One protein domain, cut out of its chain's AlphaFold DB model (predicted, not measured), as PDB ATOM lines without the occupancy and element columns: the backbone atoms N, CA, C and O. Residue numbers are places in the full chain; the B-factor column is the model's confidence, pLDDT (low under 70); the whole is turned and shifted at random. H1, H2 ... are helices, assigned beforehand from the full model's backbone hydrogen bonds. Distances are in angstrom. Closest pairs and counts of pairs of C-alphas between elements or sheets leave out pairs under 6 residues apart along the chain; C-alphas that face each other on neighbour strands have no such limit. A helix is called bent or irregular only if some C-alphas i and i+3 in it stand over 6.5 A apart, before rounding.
ATOM      1  N   THR A 274     283.006 163.683 123.076       38.47
ATOM      2  CA  THR A 274     283.201 164.549 124.246       38.47
ATOM      3  C   THR A 274     284.102 165.734 123.898       38.47
ATOM      4  O   THR A 274     283.880 166.850 124.370       38.47
ATOM      5  N   ILE A 275     285.074 165.519 123.002       43.59
ATOM      6  CA  ILE A 275     285.978 166.561 122.493       43.59
ATOM      7  C   ILE A 275     285.207 167.570 121.633       43.59
ATOM      8  O   ILE A 275     285.321 168.774 121.866       43.59
ATOM      9  N   ILE A 276     284.364 167.097 120.706       42.28
ATOM     10  CA  ILE A 276     283.543 167.961 119.840       42.28
ATOM     11  C   ILE A 276     282.572 168.796 120.681       42.28
ATOM     12  O   ILE A 276     282.511 170.015 120.525       42.28
ATOM     13  N   SER A 277     281.888 168.174 121.646       45.31
ATOM     14  CA  SER A 277     280.962 168.883 122.540       45.31
ATOM     15  C   SER A 277     281.674 169.964 123.366       45.31
ATOM     16  O   SER A 277     281.180 171.085 123.468       45.31
ATOM     17  N   SER A 278     282.866 169.674 123.902       45.94
ATOM     18  CA  SER A 278     283.643 170.628 124.707       45.94
ATOM     19  C   SER A 278     284.204 171.796 123.883       45.94
ATOM     20  O   SER A 278     284.145 172.945 124.324       45.94
ATOM     21  N   GLN A 279     284.708 171.543 122.670       47.91
ATOM     22  CA  GLN A 279     285.237 172.596 121.794       47.91
ATOM     23  C   GLN A 279     284.136 173.532 121.279       47.91
ATOM     24  O   GLN A 279     284.321 174.748 121.256       47.91
ATOM     25  N   MET A 280     282.967 172.986 120.943       47.81
ATOM     26  CA  MET A 280     281.815 173.744 120.447       47.81
ATOM     27  C   MET A 280     281.207 174.631 121.547       47.81
ATOM     28  O   MET A 280     280.901 175.798 121.308       47.81
ATOM     29  N   LEU A 281     281.152 174.133 122.788       53.09
ATOM     30  CA  LEU A 281     280.761 174.907 123.973       53.09
ATOM     31  C   LEU A 281     281.723 176.065 124.275       53.09
ATOM     32  O   LEU A 281     281.279 177.184 124.532       53.09
ATOM     33  N   ARG A 282     283.039 175.833 124.186       58.06
ATOM     34  CA  ARG A 282     284.044 176.900 124.350       58.06
ATOM     35  C   ARG A 282     283.964 177.941 123.233       58.06
ATOM     36  O   ARG A 282     284.135 179.127 123.499       58.06
ATOM     37  N   PHE A 283     283.680 177.516 122.005       53.34
ATOM     38  CA  PHE A 283     283.533 178.409 120.857       53.34
ATOM     39  C   PHE A 283     282.301 179.320 120.971       53.34
ATOM     40  O   PHE A 283     282.402 180.523 120.736       53.34
ATOM     41  N   LEU A 284     281.152 178.781 121.391       52.47
ATOM     42  CA  LEU A 284     279.916 179.555 121.573       52.47
ATOM     43  C   LEU A 284     279.986 180.505 122.772       52.47
ATOM     44  O   LEU A 284     279.519 181.641 122.678       52.47
ATOM     45  N   SER A 285     280.632 180.071 123.858       57.31
ATOM     46  CA  SER A 285     280.883 180.913 125.032       57.31
ATOM     47  C   SER A 285     281.764 182.123 124.688       57.31
ATOM     48  O   SER A 285     281.494 183.229 125.140       57.31
ATOM     49  N   ARG A 286     282.756 181.960 123.797       59.44
ATOM     50  CA  ARG A 286     283.634 183.060 123.347       59.44
ATOM     51  C   ARG A 286     283.005 184.021 122.335       59.44
ATOM     52  O   ARG A 286     283.508 185.126 122.183       59.44
ATOM     53  N   ARG A 287     281.959 183.615 121.606       51.00
ATOM     54  CA  ARG A 287     281.345 184.437 120.540       51.00
ATOM     55  C   ARG A 287     280.069 185.163 120.946       51.00
ATOM     56  O   ARG A 287     279.614 186.027 120.203       51.00
ATOM     57  N   THR A 288     279.470 184.809 122.077       51.66
ATOM     58  CA  THR A 288     278.233 185.443 122.532       51.66
ATOM     59  C   THR A 288     278.538 186.440 123.645       51.66
ATOM     60  O   THR A 288     278.712 186.066 124.795       51.66
ATOM     61  N   ASN A 289     278.542 187.737 123.315       49.28
ATOM     62  CA  ASN A 289     278.712 188.832 124.289       49.28
ATOM     63  C   ASN A 289     277.506 188.997 125.241       49.28
ATOM     64  O   ASN A 289     277.388 189.999 125.937       49.28
ATOM     65  N   SER A 290     276.578 188.038 125.251       56.16
ATOM     66  CA  SER A 290     275.370 188.064 126.065       56.16
ATOM     67  C   SER A 290     275.294 186.786 126.905       56.16
ATOM     68  O   SER A 290     275.133 185.694 126.345       56.16
ATOM     69  N   PRO A 291     275.360 186.893 128.245       57.81
ATOM     70  CA  PRO A 291     275.270 185.738 129.140       57.81
ATOM     71  C   PRO A 291     273.913 185.017 129.034       57.81
ATOM     72  O   PRO A 291     273.832 183.803 129.228       57.81
ATOM     73  N   LEU A 292     272.850 185.734 128.646       55.03
ATOM     74  CA  LEU A 292     271.522 185.161 128.400       55.03
ATOM     75  C   LEU A 292     271.479 184.305 127.125       55.03
ATOM     76  O   LEU A 292     270.907 183.213 127.143       55.03
ATOM     77  N   LEU A 293     272.117 184.755 126.038       56.75
ATOM     78  CA  LEU A 293     272.261 183.963 124.810       56.75
ATOM     79  C   LEU A 293     273.150 182.739 125.040       56.75
ATOM     80  O   LEU A 293     272.789 181.648 124.608       56.75
ATOM     81  N   SER A 294     274.249 182.896 125.781       62.16
ATOM     82  CA  SER A 294     275.142 181.792 126.153       62.16
ATOM     83  C   SER A 294     274.403 180.703 126.940       62.16
ATOM     84  O   SER A 294     274.501 179.525 126.606       62.16
ATOM     85  N   SER A 295     273.560 181.084 127.905       62.25
ATOM     86  CA  SER A 295     272.794 180.138 128.731       62.25
ATOM     87  C   SER A 295     271.696 179.412 127.941       62.25
ATOM     88  O   SER A 295     271.509 178.204 128.093       62.25
ATOM     89  N   ARG A 296     270.987 180.115 127.046       61.84
ATOM     90  CA  ARG A 296     269.975 179.504 126.161       61.84
ATOM     91  C   ARG A 296     270.608 178.573 125.129       61.84
ATOM     92  O   ARG A 296     270.123 177.459 124.935       61.84
ATOM     93  N   LEU A 297     271.717 178.989 124.519       61.59
ATOM     94  CA  LEU A 297     272.487 178.154 123.599       61.59
ATOM     95  C   LEU A 297     273.085 176.947 124.314       61.59
ATOM     96  O   LEU A 297     273.040 175.859 123.760       61.59
ATOM     97  N   PHE A 298     273.561 177.094 125.552       66.81
ATOM     98  CA  PHE A 298     274.053 175.986 126.371       66.81
ATOM     99  C   PHE A 298     272.973 174.920 126.576       66.81
ATOM    100  O   PHE A 298     273.234 173.739 126.354       66.81
ATOM    101  N   VAL A 299     271.747 175.315 126.935       62.31
ATOM    102  CA  VAL A 299     270.622 174.380 127.123       62.31
ATOM    103  C   VAL A 299     270.224 173.711 125.807       62.31
ATOM    104  O   VAL A 299     269.984 172.506 125.791       62.31
ATOM    105  N   ILE A 300     270.189 174.456 124.698       58.78
ATOM    106  CA  ILE A 300     269.887 173.892 123.376       58.78
ATOM    107  C   ILE A 300     270.987 172.906 122.963       58.78
ATOM    108  O   ILE A 300     270.701 171.771 122.606       58.78
ATOM    109  N   PHE A 301     272.258 173.276 123.077       58.28
ATOM    110  CA  PHE A 301     273.369 172.420 122.674       58.28
ATOM    111  C   PHE A 301     273.485 171.167 123.537       58.28
ATOM    112  O   PHE A 301     273.536 170.066 123.000       58.28
ATOM    113  N   THR A 302     273.469 171.298 124.861       54.94
ATOM    114  CA  THR A 302     273.603 170.142 125.764       54.94
ATOM    115  C   THR A 302     272.422 169.177 125.677       54.94
ATOM    116  O   THR A 302     272.619 167.978 125.858       54.94
ATOM    117  N   ARG A 303     271.212 169.656 125.352       57.09
ATOM    118  CA  ARG A 303     270.027 168.794 125.210       57.09
ATOM    119  C   ARG A 303     269.826 168.225 123.808       57.09
ATOM    120  O   ARG A 303     269.337 167.105 123.690       57.09
ATOM    121  N   PHE A 304     270.165 168.967 122.756       52.72
ATOM    122  CA  PHE A 304     269.834 168.580 121.382       52.72
ATOM    123  C   PHE A 304     271.016 167.961 120.624       52.72
ATOM    124  O   PHE A 304     270.797 167.025 119.857       52.72
ATOM    125  N   MET A 305     272.265 168.395 120.846       51.91
ATOM    126  CA  MET A 305     273.414 167.866 120.086       51.91
ATOM    127  C   MET A 305     273.694 166.378 120.309       51.91
ATOM    128  O   MET A 305     273.928 165.691 119.315       51.91
ATOM    129  N   PRO A 306     273.630 165.821 121.534       51.44
ATOM    130  CA  PRO A 306     273.845 164.386 121.727       51.44
ATOM    131  C   PRO A 306     272.835 163.543 120.940       51.44
ATOM    132  O   PRO A 306     273.205 162.559 120.304       51.44
ATOM    133  N   THR A 307     271.575 163.977 120.906       51.56
ATOM    134  CA  THR A 307     270.483 163.324 120.171       51.56
ATOM    135  C   THR A 307     270.645 163.481 118.659       51.56
ATOM    136  O   THR A 307     270.431 162.520 117.922       51.56
ATOM    137  N   ALA A 308     271.084 164.654 118.192       51.03
ATOM    138  CA  ALA A 308     271.377 164.929 116.785       51.03
ATOM    139  C   ALA A 308     272.537 164.069 116.270       51.03
ATOM    140  O   ALA A 308     272.405 163.393 115.254       51.03
ATOM    141  N   ILE A 309     273.655 164.050 117.002       50.34
ATOM    142  CA  ILE A 309     274.869 163.293 116.674       50.34
ATOM    143  C   ILE A 309     274.585 161.788 116.725       50.34
ATOM    144  O   ILE A 309     274.999 161.052 115.830       50.34
ATOM    145  N   TYR A 310     273.831 161.321 117.724       50.94
ATOM    146  CA  TYR A 310     273.442 159.916 117.836       50.94
ATOM    147  C   TYR A 310     272.484 159.482 116.717       50.94
ATOM    148  O   TYR A 310     272.684 158.427 116.114       50.94
ATOM    149  N   SER A 311     271.483 160.305 116.387       52.12
ATOM    150  CA  SER A 311     270.557 160.032 115.278       52.12
ATOM    151  C   SER A 311     271.304 160.023 113.949       52.12
ATOM    152  O   SER A 311     271.195 159.061 113.194       52.12
ATOM    153  N   CYS A 312     272.168 161.014 113.724       43.09
ATOM    154  CA  CYS A 312     273.065 161.096 112.576       43.09
ATOM    155  C   CYS A 312     273.938 159.835 112.442       43.09
ATOM    156  O   CYS A 312     273.988 159.238 111.372       43.09
ATOM    157  N   GLY A 313     274.549 159.364 113.535       46.91
ATOM    158  CA  GLY A 313     275.352 158.134 113.562       46.91
ATOM    159  C   GLY A 313     274.555 156.837 113.356       46.91
ATOM    160  O   GLY A 313     275.102 155.839 112.888       46.91
ATOM    161  N   ARG A 314     273.259 156.823 113.693       47.62
ATOM    162  CA  ARG A 314     272.354 155.687 113.448       47.62
ATOM    163  C   ARG A 314     271.885 155.637 111.989       47.62
ATOM    164  O   ARG A 314     271.719 154.545 111.452       47.62
ATOM    165  N   ILE A 315     271.719 156.796 111.354       43.19
ATOM    166  CA  ILE A 315     271.297 156.954 109.951       43.19
ATOM    167  C   ILE A 315     272.444 156.642 108.999       43.19
ATOM    168  O   ILE A 315     272.246 155.919 108.030       43.19
ATOM    169  N   THR A 316     273.670 157.069 109.312       46.53
ATOM    170  CA  THR A 316     274.846 156.712 108.502       46.53
ATOM    171  C   THR A 316     275.160 155.214 108.524       46.53
ATOM    172  O   THR A 316     275.737 154.705 107.570       46.53
ATOM    173  N   ARG A 317     274.730 154.467 109.556       46.97
ATOM    174  CA  ARG A 317     274.829 152.992 109.585       46.97
ATOM    175  C   ARG A 317     273.699 152.274 108.844       46.97
ATOM    176  O   ARG A 317     273.889 151.133 108.436       46.97
ATOM    177  N   LYS A 318     272.542 152.916 108.671       45.22
ATOM    178  CA  LYS A 318     271.425 152.428 107.852       45.22
ATOM    179  C   LYS A 318     271.372 153.241 106.556       45.22
ATOM    180  O   LYS A 318     270.439 154.003 106.332       45.22
ATOM    181  N   LEU A 319     272.413 153.110 105.735       36.00
ATOM    182  CA  LEU A 319     272.481 153.733 104.413       36.00
ATOM    183  C   LEU A 319     271.248 153.340 103.581       36.00
ATOM    184  O   LEU A 319     271.142 152.198 103.145       36.00
ATOM    185  N   GLY A 320     270.323 154.283 103.388       39.03
ATOM    186  CA  GLY A 320     269.188 154.130 102.476       39.03
ATOM    187  C   GLY A 320     267.964 154.984 102.809       39.03
ATOM    188  O   GLY A 320     267.326 155.482 101.891       39.03
ATOM    189  N   ASP A 321     267.660 155.225 104.088       43.16
ATOM    190  CA  ASP A 321     266.442 155.961 104.473       43.16
ATOM    191  C   ASP A 321     266.698 157.477 104.529       43.16
ATOM    192  O   ASP A 321     266.679 158.113 105.586       43.16
ATOM    193  N   ALA A 322     266.951 158.073 103.359       44.72
ATOM    194  CA  ALA A 322     266.924 159.530 103.173       44.72
ATOM    195  C   ALA A 322     265.539 160.131 103.497       44.72
ATOM    196  O   ALA A 322     265.423 161.332 103.732       44.72
ATOM    197  N   ASP A 323     264.521 159.276 103.589       49.88
ATOM    198  CA  ASP A 323     263.143 159.625 103.902       49.88
ATOM    199  C   ASP A 323     262.818 159.587 105.398       49.88
ATOM    200  O   ASP A 323     261.643 159.697 105.736       49.88
ATOM    201  N   ASN A 324     263.789 159.441 106.315       61.50
ATOM    202  CA  ASN A 324     263.469 159.431 107.746       61.50
ATOM    203  C   ASN A 324     262.903 160.803 108.182       61.50
ATOM    204  O   ASN A 324     263.671 161.759 108.382       61.50
ATOM    205  N   PRO A 325     261.576 160.915 108.389       67.25
ATOM    206  CA  PRO A 325     260.941 162.196 108.643       67.25
ATOM    207  C   PRO A 325     261.358 162.758 110.002       67.25
ATOM    208  O   PRO A 325     261.348 163.970 110.178       67.25
ATOM    209  N   GLU A 326     261.795 161.916 110.944       66.00
ATOM    210  CA  GLU A 326     262.162 162.327 112.301       66.00
ATOM    211  C   GLU A 326     263.386 163.243 112.321       66.00
ATOM    212  O   GLU A 326     263.495 164.113 113.177       66.00
ATOM    213  N   VAL A 327     264.307 163.081 111.371       63.47
ATOM    214  CA  VAL A 327     265.583 163.816 111.350       63.47
ATOM    215  C   VAL A 327     265.419 165.152 110.661       63.47
ATOM    216  O   VAL A 327     265.916 166.164 111.152       63.47
ATOM    217  N   SER A 328     264.656 165.158 109.568       62.88
ATOM    218  CA  SER A 328     264.156 166.389 108.969       62.88
ATOM    219  C   SER A 328     263.345 167.177 110.000       62.88
ATOM    220  O   SER A 328     263.638 168.344 110.224       62.88
ATOM    221  N   GLU A 329     262.382 166.558 110.689       72.44
ATOM    222  CA  GLU A 329     261.585 167.226 111.727       72.44
ATOM    223  C   GLU A 329     262.430 167.677 112.923       72.44
ATOM    224  O   GLU A 329     262.210 168.767 113.446       72.44
ATOM    225  N   PHE A 330     263.447 166.914 113.326       78.00
ATOM    226  CA  PHE A 330     264.378 167.323 114.375       78.00
ATOM    227  C   PHE A 330     265.198 168.550 113.964       78.00
ATOM    228  O   PHE A 330     265.281 169.504 114.733       78.00
ATOM    229  N   LEU A 331     265.786 168.557 112.763       71.94
ATOM    230  CA  LEU A 331     266.553 169.697 112.256       71.94
ATOM    231  C   LEU A 331     265.653 170.917 112.048       71.94
ATOM    232  O   LEU A 331     266.036 172.011 112.459       71.94
ATOM    233  N   LYS A 332     264.441 170.733 111.507       73.69
ATOM    234  CA  LYS A 332     263.415 171.787 111.432       73.69
ATOM    235  C   LYS A 332     263.120 172.348 112.806       73.69
ATOM    236  O   LYS A 332     263.227 173.550 112.990       73.69
ATOM    237  N   THR A 333     262.804 171.492 113.773       79.81
ATOM    238  CA  THR A 333     262.450 171.910 115.132       79.81
ATOM    239  C   THR A 333     263.619 172.610 115.805       79.81
ATOM    240  O   THR A 333     263.431 173.658 116.399       79.81
ATOM    241  N   ALA A 334     264.841 172.088 115.698       78.12
ATOM    242  CA  ALA A 334     266.020 172.697 116.302       78.12
ATOM    243  C   ALA A 334     266.326 174.070 115.690       78.12
ATOM    244  O   ALA A 334     266.591 175.016 116.430       78.12
ATOM    245  N   VAL A 335     266.256 174.199 114.361       73.06
ATOM    246  CA  VAL A 335     266.470 175.475 113.668       73.06
ATOM    247  C   VAL A 335     265.332 176.451 113.955       73.06
ATOM    248  O   VAL A 335     265.620 177.595 114.279       73.06
ATOM    249  N   CYS A 336     264.069 176.019 113.910       74.94
ATOM    250  CA  CYS A 336     262.913 176.859 114.235       74.94
ATOM    251  C   CYS A 336     262.966 177.320 115.691       74.94
ATOM    252  O   CYS A 336     262.939 178.513 115.939       74.94
ATOM    253  N   CYS A 337     263.187 176.421 116.653       80.31
ATOM    254  CA  CYS A 337     263.348 176.782 118.063       80.31
ATOM    255  C   CYS A 337     264.518 177.746 118.285       80.31
ATOM    256  O   CYS A 337     264.431 178.631 119.132       80.31
ATOM    257  N   LEU A 338     265.623 177.579 117.552       77.00
ATOM    258  CA  LEU A 338     266.752 178.500 117.607       77.00
ATOM    259  C   LEU A 338     266.379 179.863 117.019       77.00
ATOM    260  O   LEU A 338     266.729 180.883 117.599       77.00
ATOM    261  N   MET A 339     265.657 179.894 115.900       72.56
ATOM    262  CA  MET A 339     265.167 181.129 115.296       72.56
ATOM    263  C   MET A 339     264.188 181.812 116.253       72.56
ATOM    264  O   MET A 339     264.492 182.896 116.728       72.56
ATOM    265  N   ASP A 340     263.109 181.152 116.658       76.88
ATOM    266  CA  ASP A 340     262.050 181.697 117.513       76.88
ATOM    267  C   ASP A 340     262.573 182.172 118.879       76.88
ATOM    268  O   ASP A 340     262.178 183.226 119.376       76.88
ATOM    269  N   SER A 341     263.527 181.450 119.475       73.50
ATOM    270  CA  SER A 341     264.150 181.822 120.758       73.50
ATOM    271  C   SER A 341     265.053 183.059 120.664       73.50
ATOM    272  O   SER A 341     265.266 183.748 121.669       73.50
ATOM    273  N   ILE A 342     265.598 183.342 119.477       69.25
ATOM    274  CA  ILE A 342     266.544 184.440 119.227       69.25
ATOM    275  C   ILE A 342     265.871 185.595 118.457       69.25
ATOM    276  O   ILE A 342     266.385 186.712 118.442       69.25
ATOM    277  N   MET A 343     264.697 185.370 117.865       61.59
ATOM    278  CA  MET A 343     263.950 186.317 117.027       61.59
ATOM    279  C   MET A 343     263.157 187.385 117.795       61.59
ATOM    280  O   MET A 343     262.352 188.082 117.189       61.59
ATOM    281  N   LEU A 344     263.449 187.629 119.075       62.16
ATOM    282  CA  LEU A 344     263.038 188.870 119.743       62.16
ATOM    283  C   LEU A 344     264.239 189.820 119.867       62.16
ATOM    284  O   LEU A 344     264.810 189.955 120.955       62.16
ATOM    285  N   PRO A 345     264.674 190.481 118.773       56.19
ATOM    286  CA  PRO A 345     265.636 191.554 118.889       56.19
ATOM    287  C   PRO A 345     264.939 192.739 119.557       56.19
ATOM    288  O   PRO A 345     264.251 193.518 118.906       56.19
ATOM    289  N   ALA A 346     265.194 192.934 120.851       64.25
ATOM    290  CA  ALA A 346     264.834 194.170 121.552       64.25
ATOM    291  C   ALA A 346     265.508 195.420 120.936       64.25
ATOM    292  O   ALA A 346     265.181 196.544 121.284       64.25
ATOM    293  N   SER A 347     266.467 195.222 120.021       75.31
ATOM    294  CA  SER A 347     267.349 196.254 119.471       75.31
ATOM    295  C   SER A 347     266.940 196.795 118.088       75.31
ATOM    296  O   SER A 347     267.664 197.638 117.560       75.31
ATOM    297  N   GLY A 348     265.874 196.306 117.440       80.88
ATOM    298  CA  GLY A 348     265.442 196.756 116.097       80.88
ATOM    299  C   GLY A 348     266.407 196.449 114.930       80.88
ATOM    300  O   GLY A 348     265.990 196.378 113.777       80.88
ATOM    301  N   LYS A 349     267.692 196.190 115.200       85.56
ATOM    302  CA  LYS A 349     268.684 195.745 114.214       85.56
ATOM    303  C   LYS A 349     268.512 194.254 113.940       85.56
ATOM    304  O   LYS A 349     268.550 193.438 114.862       85.56
ATOM    305  N   LYS A 350     268.359 193.892 112.663       81.75
ATOM    306  CA  LYS A 350     268.269 192.498 112.207       81.75
ATOM    307  C   LYS A 350     269.565 191.758 112.586       81.75
ATOM    308  O   LYS A 350     270.625 192.132 112.082       81.75
ATOM    309  N   PRO A 351     269.524 190.740 113.466       86.25
ATOM    310  CA  PRO A 351     270.727 190.011 113.852       86.25
ATOM    311  C   PRO A 351     271.343 189.311 112.640       86.25
ATOM    312  O   PRO A 351     270.627 188.784 111.787       86.25
ATOM    313  N   ASN A 352     272.674 189.260 112.571       91.00
ATOM    314  CA  ASN A 352     273.352 188.421 111.590       91.00
ATOM    315  C   ASN A 352     273.359 186.966 112.087       91.00
ATOM    316  O   ASN A 352     274.146 186.605 112.962       91.00
ATOM    317  N   PHE A 353     272.472 186.136 111.536       92.06
ATOM    318  CA  PHE A 353     272.334 184.727 111.914       92.06
ATOM    319  C   PHE A 353     273.319 183.795 111.194       92.06
ATOM    320  O   PHE A 353     273.480 182.649 111.619       92.06
ATOM    321  N   ASP A 354     274.031 184.263 110.161       92.19
ATOM    322  CA  ASP A 354     274.948 183.419 109.383       92.19
ATOM    323  C   ASP A 354     276.011 182.714 110.243       92.19
ATOM    324  O   ASP A 354     276.226 181.512 110.047       92.19
ATOM    325  N   PRO A 355     276.689 183.392 111.200       94.88
ATOM    326  CA  PRO A 355     277.721 182.755 112.011       94.88
ATOM    327  C   PRO A 355     277.144 181.686 112.934       94.88
ATOM    328  O   PRO A 355     277.821 180.699 113.214       94.88
ATOM    329  N   LEU A 356     275.904 181.876 113.389       92.88
ATOM    330  CA  LEU A 356     275.217 180.950 114.278       92.88
ATOM    331  C   LEU A 356     274.772 179.695 113.523       92.88
ATOM    332  O   LEU A 356     275.093 178.585 113.945       92.88
ATOM    333  N   ILE A 357     274.100 179.870 112.380       94.88
ATOM    334  CA  ILE A 357     273.672 178.765 111.511       94.88
ATOM    335  C   ILE A 357     274.897 177.960 111.058       94.88
ATOM    336  O   ILE A 357     274.905 176.733 111.149       94.88
ATOM    337  N   SER A 358     275.973 178.648 110.665       95.75
ATOM    338  CA  SER A 358     277.235 178.008 110.287       95.75
ATOM    339  C   SER A 358     277.868 177.235 111.444       95.75
ATOM    340  O   SER A 358     278.308 176.107 111.250       95.75
ATOM    341  N   ALA A 359     277.912 177.803 112.653       94.81
ATOM    342  CA  ALA A 359     278.476 177.121 113.818       94.81
ATOM    343  C   ALA A 359     277.697 175.849 114.184       94.81
ATOM    344  O   ALA A 359     278.301 174.879 114.632       94.81
ATOM    345  N   LEU A 360     276.378 175.840 113.972       93.88
ATOM    346  CA  LEU A 360     275.524 174.687 114.246       93.88
ATOM    347  C   LEU A 360     275.664 173.588 113.183       93.88
ATOM    348  O   LEU A 360     275.807 172.416 113.522       93.88
ATOM    349  N   LEU A 361     275.600 173.963 111.906       95.75
ATOM    350  CA  LEU A 361     275.464 173.010 110.804       95.75
ATOM    351  C   LEU A 361     276.804 172.568 110.207       95.75
ATOM    352  O   LEU A 361     276.893 171.439 109.726       95.75
ATOM    353  N   ASN A 362     277.859 173.392 110.263       96.31
ATOM    354  CA  ASN A 362     279.168 173.007 109.719       96.31
ATOM    355  C   ASN A 362     279.719 171.719 110.354       96.31
ATOM    356  O   ASN A 362     280.196 170.878 109.596       96.31
ATOM    357  N   PRO A 363     279.639 171.497 111.684       96.31
ATOM    358  CA  PRO A 363     280.131 170.252 112.276       96.31
ATOM    359  C   PRO A 363     279.359 169.021 111.791       96.31
ATOM    360  O   PRO A 363     279.959 167.986 111.522       96.31
ATOM    361  N   ILE A 364     278.040 169.141 111.597       94.88
ATOM    362  CA  ILE A 364     277.217 168.056 111.042       94.88
ATOM    363  C   ILE A 364     277.662 167.743 109.612       94.88
ATOM    364  O   ILE A 364     277.837 166.577 109.266       94.88
ATOM    365  N   ILE A 365     277.886 168.768 108.789       96.25
ATOM    366  CA  ILE A 365     278.362 168.598 107.411       96.25
ATOM    367  C   ILE A 365     279.746 167.943 107.392       96.25
ATOM    368  O   ILE A 365     279.938 166.979 106.659       96.25
ATOM    369  N   GLN A 366     280.674 168.395 108.240       96.56
ATOM    370  CA  GLN A 366     282.016 167.814 108.346       96.56
ATOM    371  C   GLN A 366     281.977 166.331 108.723       96.56
ATOM    372  O   GLN A 366     282.721 165.539 108.151       96.56
ATOM    373  N   MET A 367     281.089 165.924 109.637       95.69
ATOM    374  CA  MET A 367     280.922 164.503 109.959       95.69
ATOM    375  C   MET A 367     280.448 163.693 108.746       95.69
ATOM    376  O   MET A 367     280.944 162.592 108.524       95.69
ATOM    377  N   HIS A 368     279.517 164.215 107.941       95.00
ATOM    378  CA  HIS A 368     279.056 163.522 106.732       95.00
ATOM    379  C   HIS A 368     280.132 163.465 105.649       95.00
ATOM    380  O   HIS A 368     280.272 162.431 105.003       95.00
ATOM    381  N   GLU A 369     280.915 164.534 105.478       95.94
ATOM    382  CA  GLU A 369     282.075 164.560 104.582       95.94
ATOM    383  C   GLU A 369     283.090 163.479 105.000       95.94
ATOM    384  O   GLU A 369     283.486 162.659 104.177       95.94
ATOM    385  N   GLN A 370     283.430 163.381 106.291       95.12
ATOM    386  CA  GLN A 370     284.340 162.348 106.811       95.12
ATOM    387  C   GLN A 370     283.805 160.924 106.623       95.12
ATOM    388  O   GLN A 370     284.554 160.028 106.232       95.12
ATOM    389  N   VAL A 371     282.513 160.705 106.880       93.31
ATOM    390  CA  VAL A 371     281.863 159.408 106.640       93.31
ATOM    391  C   VAL A 371     281.926 159.066 105.152       93.31
ATOM    392  O   VAL A 371     282.344 157.965 104.800       93.31
ATOM    393  N   ALA A 372     281.592 160.013 104.274       93.88
ATOM    394  CA  ALA A 372     281.665 159.831 102.832       93.88
ATOM    395  C   ALA A 372     283.090 159.469 102.378       93.88
ATOM    396  O   ALA A 372     283.247 158.545 101.577       93.88
ATOM    397  N   GLU A 373     284.128 160.134 102.897       92.62
ATOM    398  CA  GLU A 373     285.531 159.801 102.606       92.62
ATOM    399  C   GLU A 373     285.907 158.393 103.087       92.62
ATOM    400  O   GLU A 373     286.501 157.624 102.332       92.62
ATOM    401  N   ALA A 374     285.497 157.998 104.296       92.56
ATOM    402  CA  ALA A 374     285.753 156.658 104.828       92.56
ATOM    403  C   ALA A 374     285.071 155.542 104.009       92.56
ATOM    404  O   ALA A 374     285.544 154.406 103.987       92.56
ATOM    405  N   HIS A 375     283.981 155.849 103.301       84.00
ATOM    406  CA  HIS A 375     283.338 154.906 102.382       84.00
ATOM    407  C   HIS A 375     284.100 154.716 101.065       84.00
ATOM    408  O   HIS A 375     283.928 153.684 100.417       84.00
ATOM    409  N   LYS A 376     284.985 155.644 100.678       85.50
ATOM    410  CA  LYS A 376     285.807 155.491  99.466       85.50
ATOM    411  C   LYS A 376     286.908 154.445  99.637       85.50
ATOM    412  O   LYS A 376     287.274 153.793  98.663       85.50
ATOM    413  N   SER A 377     287.424 154.272 100.854       68.75
ATOM    414  CA  SER A 377     288.592 153.423 101.131       68.75
ATOM    415  C   SER A 377     288.272 151.936 101.337       68.75
ATOM    416  O   SER A 377     289.188 151.121 101.378       68.75
ATOM    417  N   LYS A 378     286.994 151.542 101.421       66.38
ATOM    418  CA  LYS A 378     286.595 150.169 101.796       66.38
ATOM    419  C   LYS A 378     286.495 149.161 100.639       66.38
ATOM    420  O   LYS A 378     286.064 148.037 100.862       66.38
ATOM    421  N   TYR A 415     286.767 151.010  92.090       59.91
ATOM    422  CA  TYR A 415     287.213 152.305  92.616       59.91
ATOM    423  C   TYR A 415     286.385 153.481  92.072       59.91
ATOM    424  O   TYR A 415     286.078 154.436  92.794       59.91
ATOM    425  N   ARG A 416     285.973 153.420  90.799       70.06
ATOM    426  CA  ARG A 416     285.057 154.418  90.222       70.06
ATOM    427  C   ARG A 416     283.694 154.380  90.911       70.06
ATOM    428  O   ARG A 416     283.188 155.437  91.291       70.06
ATOM    429  N   ASN A 417     283.152 153.189  91.149       77.88
ATOM    430  CA  ASN A 417     281.838 153.006  91.762       77.88
ATOM    431  C   ASN A 417     281.794 153.487  93.223       77.88
ATOM    432  O   ASN A 417     280.808 154.107  93.626       77.88
ATOM    433  N   SER A 418     282.866 153.297  94.003       81.62
ATOM    434  CA  SER A 418     282.934 153.781  95.394       81.62
ATOM    435  C   SER A 418     283.040 155.309  95.496       81.62
ATOM    436  O   SER A 418     282.448 155.927  96.386       81.62
ATOM    437  N   LYS A 419     283.741 155.960  94.555       86.50
ATOM    438  CA  LYS A 419     283.824 157.429  94.488       86.50
ATOM    439  C   LYS A 419     282.487 158.053  94.088       86.50
ATOM    440  O   LYS A 419     282.161 159.132  94.580       86.50
ATOM    441  N   THR A 420     281.728 157.387  93.222       91.69
ATOM    442  CA  THR A 420     280.384 157.812  92.814       91.69
ATOM    443  C   THR A 420     279.386 157.669  93.964       91.69
ATOM    444  O   THR A 420     278.721 158.645  94.309       91.69
ATOM    445  N   SER A 421     279.341 156.515  94.639       91.44
ATOM    446  CA  SER A 421     278.401 156.280  95.747       91.44
ATOM    447  C   SER A 421     278.637 157.213  96.941       91.44
ATOM    448  O   SER A 421     277.685 157.772  97.481       91.44
ATOM    449  N   SER A 422     279.900 157.466  97.298       94.31
ATOM    450  CA  SER A 422     280.289 158.417  98.348       94.31
ATOM    451  C   SER A 422     279.790 159.844  98.070       94.31
ATOM    452  O   SER A 422     279.288 160.523  98.967       94.31
ATOM    453  N   LYS A 423     279.864 160.296  96.812       95.06
ATOM    454  CA  LYS A 423     279.386 161.628  96.418       95.06
ATOM    455  C   LYS A 423     277.870 161.730  96.384       95.06
ATOM    456  O   LYS A 423     277.341 162.737  96.840       95.06
ATOM    457  N   ILE A 424     277.183 160.699  95.890       95.25
ATOM    458  CA  ILE A 424     275.714 160.629  95.923       95.25
ATOM    459  C   ILE A 424     275.223 160.697  97.373       95.25
ATOM    460  O   ILE A 424     274.319 161.468  97.683       95.25
ATOM    461  N   PHE A 425     275.869 159.957  98.280       95.38
ATOM    462  CA  PHE A 425     275.577 160.024  99.710       95.38
ATOM    463  C   PHE A 425     275.726 161.450 100.258       95.38
ATOM    464  O   PHE A 425     274.807 161.958 100.898       95.38
ATOM    465  N   LEU A 426     276.843 162.125  99.965       96.25
ATOM    466  CA  LEU A 426     277.077 163.484 100.452       96.25
ATOM    467  C   LEU A 426     276.057 164.490  99.894       96.25
ATOM    468  O   LEU A 426     275.560 165.323 100.650       96.25
ATOM    469  N   ILE A 427     275.702 164.389  98.607       97.19
ATOM    470  CA  ILE A 427     274.654 165.210  97.983       97.19
ATOM    471  C   ILE A 427     273.326 165.024  98.717       97.19
ATOM    472  O   ILE A 427     272.732 166.011  99.144       97.19
ATOM    473  N   ASN A 428     272.905 163.778  98.951       96.56
ATOM    474  CA  ASN A 428     271.658 163.486  99.659       96.56
ATOM    475  C   ASN A 428     271.651 164.093 101.067       96.56
ATOM    476  O   ASN A 428     270.680 164.738 101.461       96.56
ATOM    477  N   CYS A 429     272.748 163.954 101.816       96.25
ATOM    478  CA  CYS A 429     272.870 164.545 103.149       96.25
ATOM    479  C   CYS A 429     272.781 166.076 103.118       96.25
ATOM    480  O   CYS A 429     272.088 166.670 103.945       96.25
ATOM    481  N   LEU A 430     273.442 166.726 102.157       96.69
ATOM    482  CA  LEU A 430     273.369 168.176 101.997       96.69
ATOM    483  C   LEU A 430     271.955 168.631 101.607       96.69
ATOM    484  O   LEU A 430     271.474 169.607 102.178       96.69
ATOM    485  N   CYS A 431     271.253 167.914 100.725       97.31
ATOM    486  CA  CYS A 431     269.861 168.208 100.371       97.31
ATOM    487  C   CYS A 431     268.918 168.093 101.578       97.31
ATOM    488  O   CYS A 431     268.087 168.978 101.792       97.31
ATOM    489  N   VAL A 432     269.080 167.057 102.408       96.19
ATOM    490  CA  VAL A 432     268.293 166.879 103.644       96.19
ATOM    491  C   VAL A 432     268.529 168.029 104.627       96.19
ATOM    492  O   VAL A 432     267.588 168.481 105.273       96.19
ATOM    493  N   ILE A 433     269.759 168.548 104.718       95.62
ATOM    494  CA  ILE A 433     270.075 169.725 105.544       95.62
ATOM    495  C   ILE A 433     269.521 171.015 104.917       95.62
ATOM    496  O   ILE A 433     269.083 171.905 105.644       95.62
ATOM    497  N   GLN A 434     269.522 171.137 103.587       96.69
ATOM    498  CA  GLN A 434     269.034 172.319 102.870       96.69
ATOM    499  C   GLN A 434     267.519 172.484 102.990       96.69
ATOM    500  O   GLN A 434     267.036 173.592 103.209       96.69
ATOM    501  N   HIS A 435     266.773 171.389 102.835       96.00
ATOM    502  CA  HIS A 435     265.318 171.391 102.743       96.00
ATOM    503  C   HIS A 435     264.603 172.136 103.885       96.00
ATOM    504  O   HIS A 435     263.762 172.982 103.593       96.00
ATOM    505  N   PRO A 436     264.936 171.917 105.174       95.19
ATOM    506  CA  PRO A 436     264.300 172.635 106.276       95.19
ATOM    507  C   PRO A 436     264.681 174.117 106.368       95.19
ATOM    508  O   PRO A 436     264.056 174.857 107.116       95.19
ATOM    509  N   LEU A 437     265.710 174.554 105.642       95.06
ATOM    510  CA  LEU A 437     266.164 175.943 105.620       95.06
ATOM    511  C   LEU A 437     265.555 176.734 104.452       95.06
ATOM    512  O   LEU A 437     265.617 177.967 104.448       95.06
ATOM    513  N   LEU A 438     264.975 176.050 103.461       95.62
ATOM    514  CA  LEU A 438     264.303 176.688 102.330       95.62
ATOM    515  C   LEU A 438     263.079 177.474 102.814       95.62
ATOM    516  O   LEU A 438     262.284 176.991 103.612       95.62
ATOM    517  N   GLY A 439     262.937 178.708 102.328       92.50
ATOM    518  CA  GLY A 439     261.856 179.620 102.722       92.50
ATOM    519  C   GLY A 439     262.164 180.487 103.948       92.50
ATOM    520  O   GLY A 439     261.503 181.503 104.153       92.50
ATOM    521  N   HIS A 440     263.211 180.180 104.720       93.81
ATOM    522  CA  HIS A 440     263.637 181.036 105.825       93.81
ATOM    523  C   HIS A 440     264.589 182.130 105.329       93.81
ATOM    524  O   HIS A 440     265.770 181.883 105.082       93.81
ATOM    525  N   MET A 441     264.101 183.375 105.244       93.50
ATOM    526  CA  MET A 441     264.900 184.535 104.799       93.50
ATOM    527  C   MET A 441     266.211 184.702 105.576       93.50
ATOM    528  O   MET A 441     267.220 185.140 105.029       93.50
ATOM    529  N   VAL A 442     266.199 184.351 106.861       92.94
ATOM    530  CA  VAL A 442     267.355 184.434 107.762       92.94
ATOM    531  C   VAL A 442     268.423 183.376 107.482       92.94
ATOM    532  O   VAL A 442     269.580 183.585 107.829       92.94
ATOM    533  N   ALA A 443     268.061 182.275 106.820       95.56
ATOM    534  CA  ALA A 443     268.979 181.218 106.409       95.56
ATOM    535  C   ALA A 443     269.350 181.290 104.918       95.56
ATOM    536  O   ALA A 443     270.186 180.507 104.467       95.56
ATOM    537  N   ALA A 444     268.779 182.223 104.146       95.94
ATOM    538  CA  ALA A 444     268.905 182.272 102.686       95.94
ATOM    539  C   ALA A 444     270.364 182.274 102.197       95.94
ATOM    540  O   ALA A 444     270.717 181.563 101.255       95.94
ATOM    541  N   LYS A 445     271.248 183.014 102.874       96.50
ATOM    542  CA  LYS A 445     272.672 183.051 102.524       96.50
ATOM    543  C   LYS A 445     273.373 181.717 102.795       96.50
ATOM    544  O   LYS A 445     274.190 181.275 101.987       96.50
ATOM    545  N   TYR A 446     273.032 181.047 103.898       96.62
ATOM    546  CA  TYR A 446     273.560 179.719 104.210       96.62
ATOM    547  C   TYR A 446     273.031 178.655 103.238       96.62
ATOM    548  O   TYR A 446     273.800 177.827 102.758       96.62
ATOM    549  N   VAL A 447     271.749 178.724 102.873       97.31
ATOM    550  CA  VAL A 447     271.128 177.867 101.850       97.31
ATOM    551  C   VAL A 447     271.820 178.024 100.500       97.31
ATOM    552  O   VAL A 447     272.120 177.015  99.866       97.31
ATOM    553  N   LYS A 448     272.137 179.259 100.084       97.81
ATOM    554  CA  LYS A 448     272.903 179.524  98.856       97.81
ATOM    555  C   LYS A 448     274.288 178.877  98.912       97.81
ATOM    556  O   LYS A 448     274.705 178.229  97.958       97.81
ATOM    557  N   LYS A 449     274.977 178.982 100.053       97.75
ATOM    558  CA  LYS A 449     276.269 178.312 100.277       97.75
ATOM    559  C   LYS A 449     276.154 176.784 100.204       97.75
ATOM    560  O   LYS A 449     277.053 176.136  99.675       97.75
ATOM    561  N   LEU A 450     275.070 176.209 100.726       97.44
ATOM    562  CA  LEU A 450     274.802 174.774 100.628       97.44
ATOM    563  C   LEU A 450     274.523 174.341  99.185       97.44
ATOM    564  O   LEU A 450     275.059 173.324  98.755       97.44
ATOM    565  N   GLY A 451     273.751 175.139  98.441       97.94
ATOM    566  CA  GLY A 451     273.469 174.923  97.020       97.94
ATOM    567  C   GLY A 451     274.748 174.826  96.194       97.94
ATOM    568  O   GLY A 451     274.952 173.827  95.516       97.94
ATOM    569  N   LEU A 452     275.680 175.767  96.375       97.88
ATOM    570  CA  LEU A 452     276.984 175.730  95.697       97.88
ATOM    571  C   LEU A 452     277.799 174.466  96.025       97.88
ATOM    572  O   LEU A 452     278.484 173.928  95.158       97.88
ATOM    573  N   LYS A 453     277.735 173.960  97.266       97.44
ATOM    574  CA  LYS A 453     278.381 172.684  97.621       97.44
ATOM    575  C   LYS A 453     277.725 171.498  96.908       97.44
ATOM    576  O   LYS A 453     278.438 170.625  96.418       97.44
ATOM    577  N   ILE A 454     276.393 171.463  96.856       97.75
ATOM    578  CA  ILE A 454     275.630 170.414  96.168       97.75
ATOM    579  C   ILE A 454     275.957 170.422  94.673       97.75
ATOM    580  O   ILE A 454     276.325 169.381  94.133       97.75
ATOM    581  N   GLU A 455     275.903 171.590  94.033       97.69
ATOM    582  CA  GLU A 455     276.227 171.783  92.617       97.69
ATOM    583  C   GLU A 455     277.665 171.372  92.303       97.69
ATOM    584  O   GLU A 455     277.888 170.651  91.337       97.69
ATOM    585  N   ASN A 456     278.637 171.731  93.148       96.81
ATOM    586  CA  ASN A 456     280.020 171.290  92.976       96.81
ATOM    587  C   ASN A 456     280.129 169.754  93.031       96.81
ATOM    588  O   ASN A 456     280.728 169.129  92.158       96.81
ATOM    589  N   HIS A 457     279.503 169.100  94.012       95.88
ATOM    590  CA  HIS A 457     279.533 167.636  94.092       95.88
ATOM    591  C   HIS A 457     278.807 166.955  92.923       95.88
ATOM    592  O   HIS A 457     279.313 165.944  92.426       95.88
ATOM    593  N   ALA A 458     277.681 167.511  92.472       96.19
ATOM    594  CA  ALA A 458     276.917 167.030  91.323       96.19
ATOM    595  C   ALA A 458     277.679 167.237  90.005       96.19
ATOM    596  O   ALA A 458     277.749 166.322  89.188       96.19
ATOM    597  N   GLY A 459     278.345 168.378  89.829       96.19
ATOM    598  CA  GLY A 459     279.184 168.666  88.666       96.19
ATOM    599  C   GLY A 459     280.312 167.649  88.505       96.19
ATOM    600  O   GLY A 459     280.543 167.157  87.408       96.19
ATOM    601  N   ILE A 460     280.949 167.218  89.602       93.75
ATOM    602  CA  ILE A 460     281.989 166.174  89.532       93.75
ATOM    603  C   ILE A 460     281.396 164.752  89.362       93.75
ATOM    604  O   ILE A 460     282.152 163.790  89.198       93.75
ATOM    605  N   LEU A 461     280.077 164.569  89.485       92.69
ATOM    606  CA  LEU A 461     279.402 163.320  89.110       92.69
ATOM    607  C   LEU A 461     279.052 163.295  87.620       92.69
ATOM    608  O   LEU A 461     279.202 162.245  87.010       92.69
ATOM    609  N   VAL A 462     278.606 164.427  87.063       91.81
ATOM    610  CA  VAL A 462     278.164 164.548  85.663       91.81
ATOM    611  C   VAL A 462     279.328 164.770  84.697       91.81
ATOM    612  O   VAL A 462     279.316 164.234  83.599       91.81
ATOM    613  N   GLY A 463     280.347 165.539  85.090       82.88
ATOM    614  CA  GLY A 463     281.510 165.862  84.253       82.88
ATOM    615  C   GLY A 463     282.529 164.727  84.135       82.88
ATOM    616  O   GLY A 463     283.730 164.991  84.156       82.88
ATOM    617  N   LYS A 464     282.076 163.474  84.115       54.31
ATOM    618  CA  LYS A 464     282.912 162.276  84.129       54.31
ATOM    619  C   LYS A 464     282.512 161.254  83.090       54.31
ATOM    620  O   LYS A 464     281.293 161.025  82.952       54.31
TER     621      LYS A 464
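Overview. This is residues 274 to 378 and 415 to 464 of the 464 residues of the protein "Conserved oligomeric Golgi complex subunit 6" of Trema orientale (UniProt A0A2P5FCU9). This is an elongated helical bundle of H1, the two arms of bent H2, H3, H4 and H5, with H6 packed beside H5. H4, H5 and H6 make one well-packed side, H1 and H2a form a hairpin on the side away from H6, and residues 344 to 349 stick out at one end. Here 155 residues are printed, with six named helices, H1 to H6 in chain order, no named strand, and the class all helix. The whole is compact, with a radius of gyration of the C-alphas of 16.7 A and spans of 54 by 32 by 28 A.

Arrangement. Start at H2, residues 291 to 317, one helix by its hydrogen bonds but bent: C-alphas 303 and 306 are 6.8 A apart, and arms H2a, residues 291 to 303, and H2b, residues 306 to 317, stand at a steep tilt of 39 degrees. H1, residues 274 to 287, touches H2a with residues 281 to 285 alone; the closest C-alphas, Ser 285 and Ser 294, are 5.9 A apart. H2b is close but not clearly touching H4, residues 354 to 378, the closest C-alphas being Ile 309 and Ile 364, 7.7 A. H4 touches H5, residues 415 to 437, opposite ways at 21 degrees, a shallow tilt, closest at C-alphas 372 and 422, 4.9 A. H5 forms a hairpin with H6, residues 444 to 462, closest at C-alphas 427 and 454, 5.6 A. H3, residues 325 to 342, touches H5 at a steep tilt of 45 degrees, closest at C-alphas 332 and 436, 5.3 A. Every O i to N i+4 pair is within hydrogen-bond range in H1, H2a, H3 and H6, against 7 of 8 in H2b, 17 of 21 in H4 and 17 of 19 in H5.

Along the chain. Find C-alpha 274 at (283.201, 164.549, 124.246), where H1 begins. H4 runs 36.0 A, with a kink of 39 degrees near residue 361, and H5 34.2 A; both are only just irregular, C-alphas 360 and 363 being 6.7 A apart and 433 and 436 6.51 A. H6 runs 26.3 A to C-alpha 462 at (278.164, 164.548, 85.663).

Size, cuts and confidence. Residues 379 to 414 are not printed, and C-alphas 378 and 415 are 9.4 A apart across that cut. The link from H3 to H4 is long. Confidence is under 70 at residues 274 to 328, 342 to 346, 377 to 378, 415 and 464.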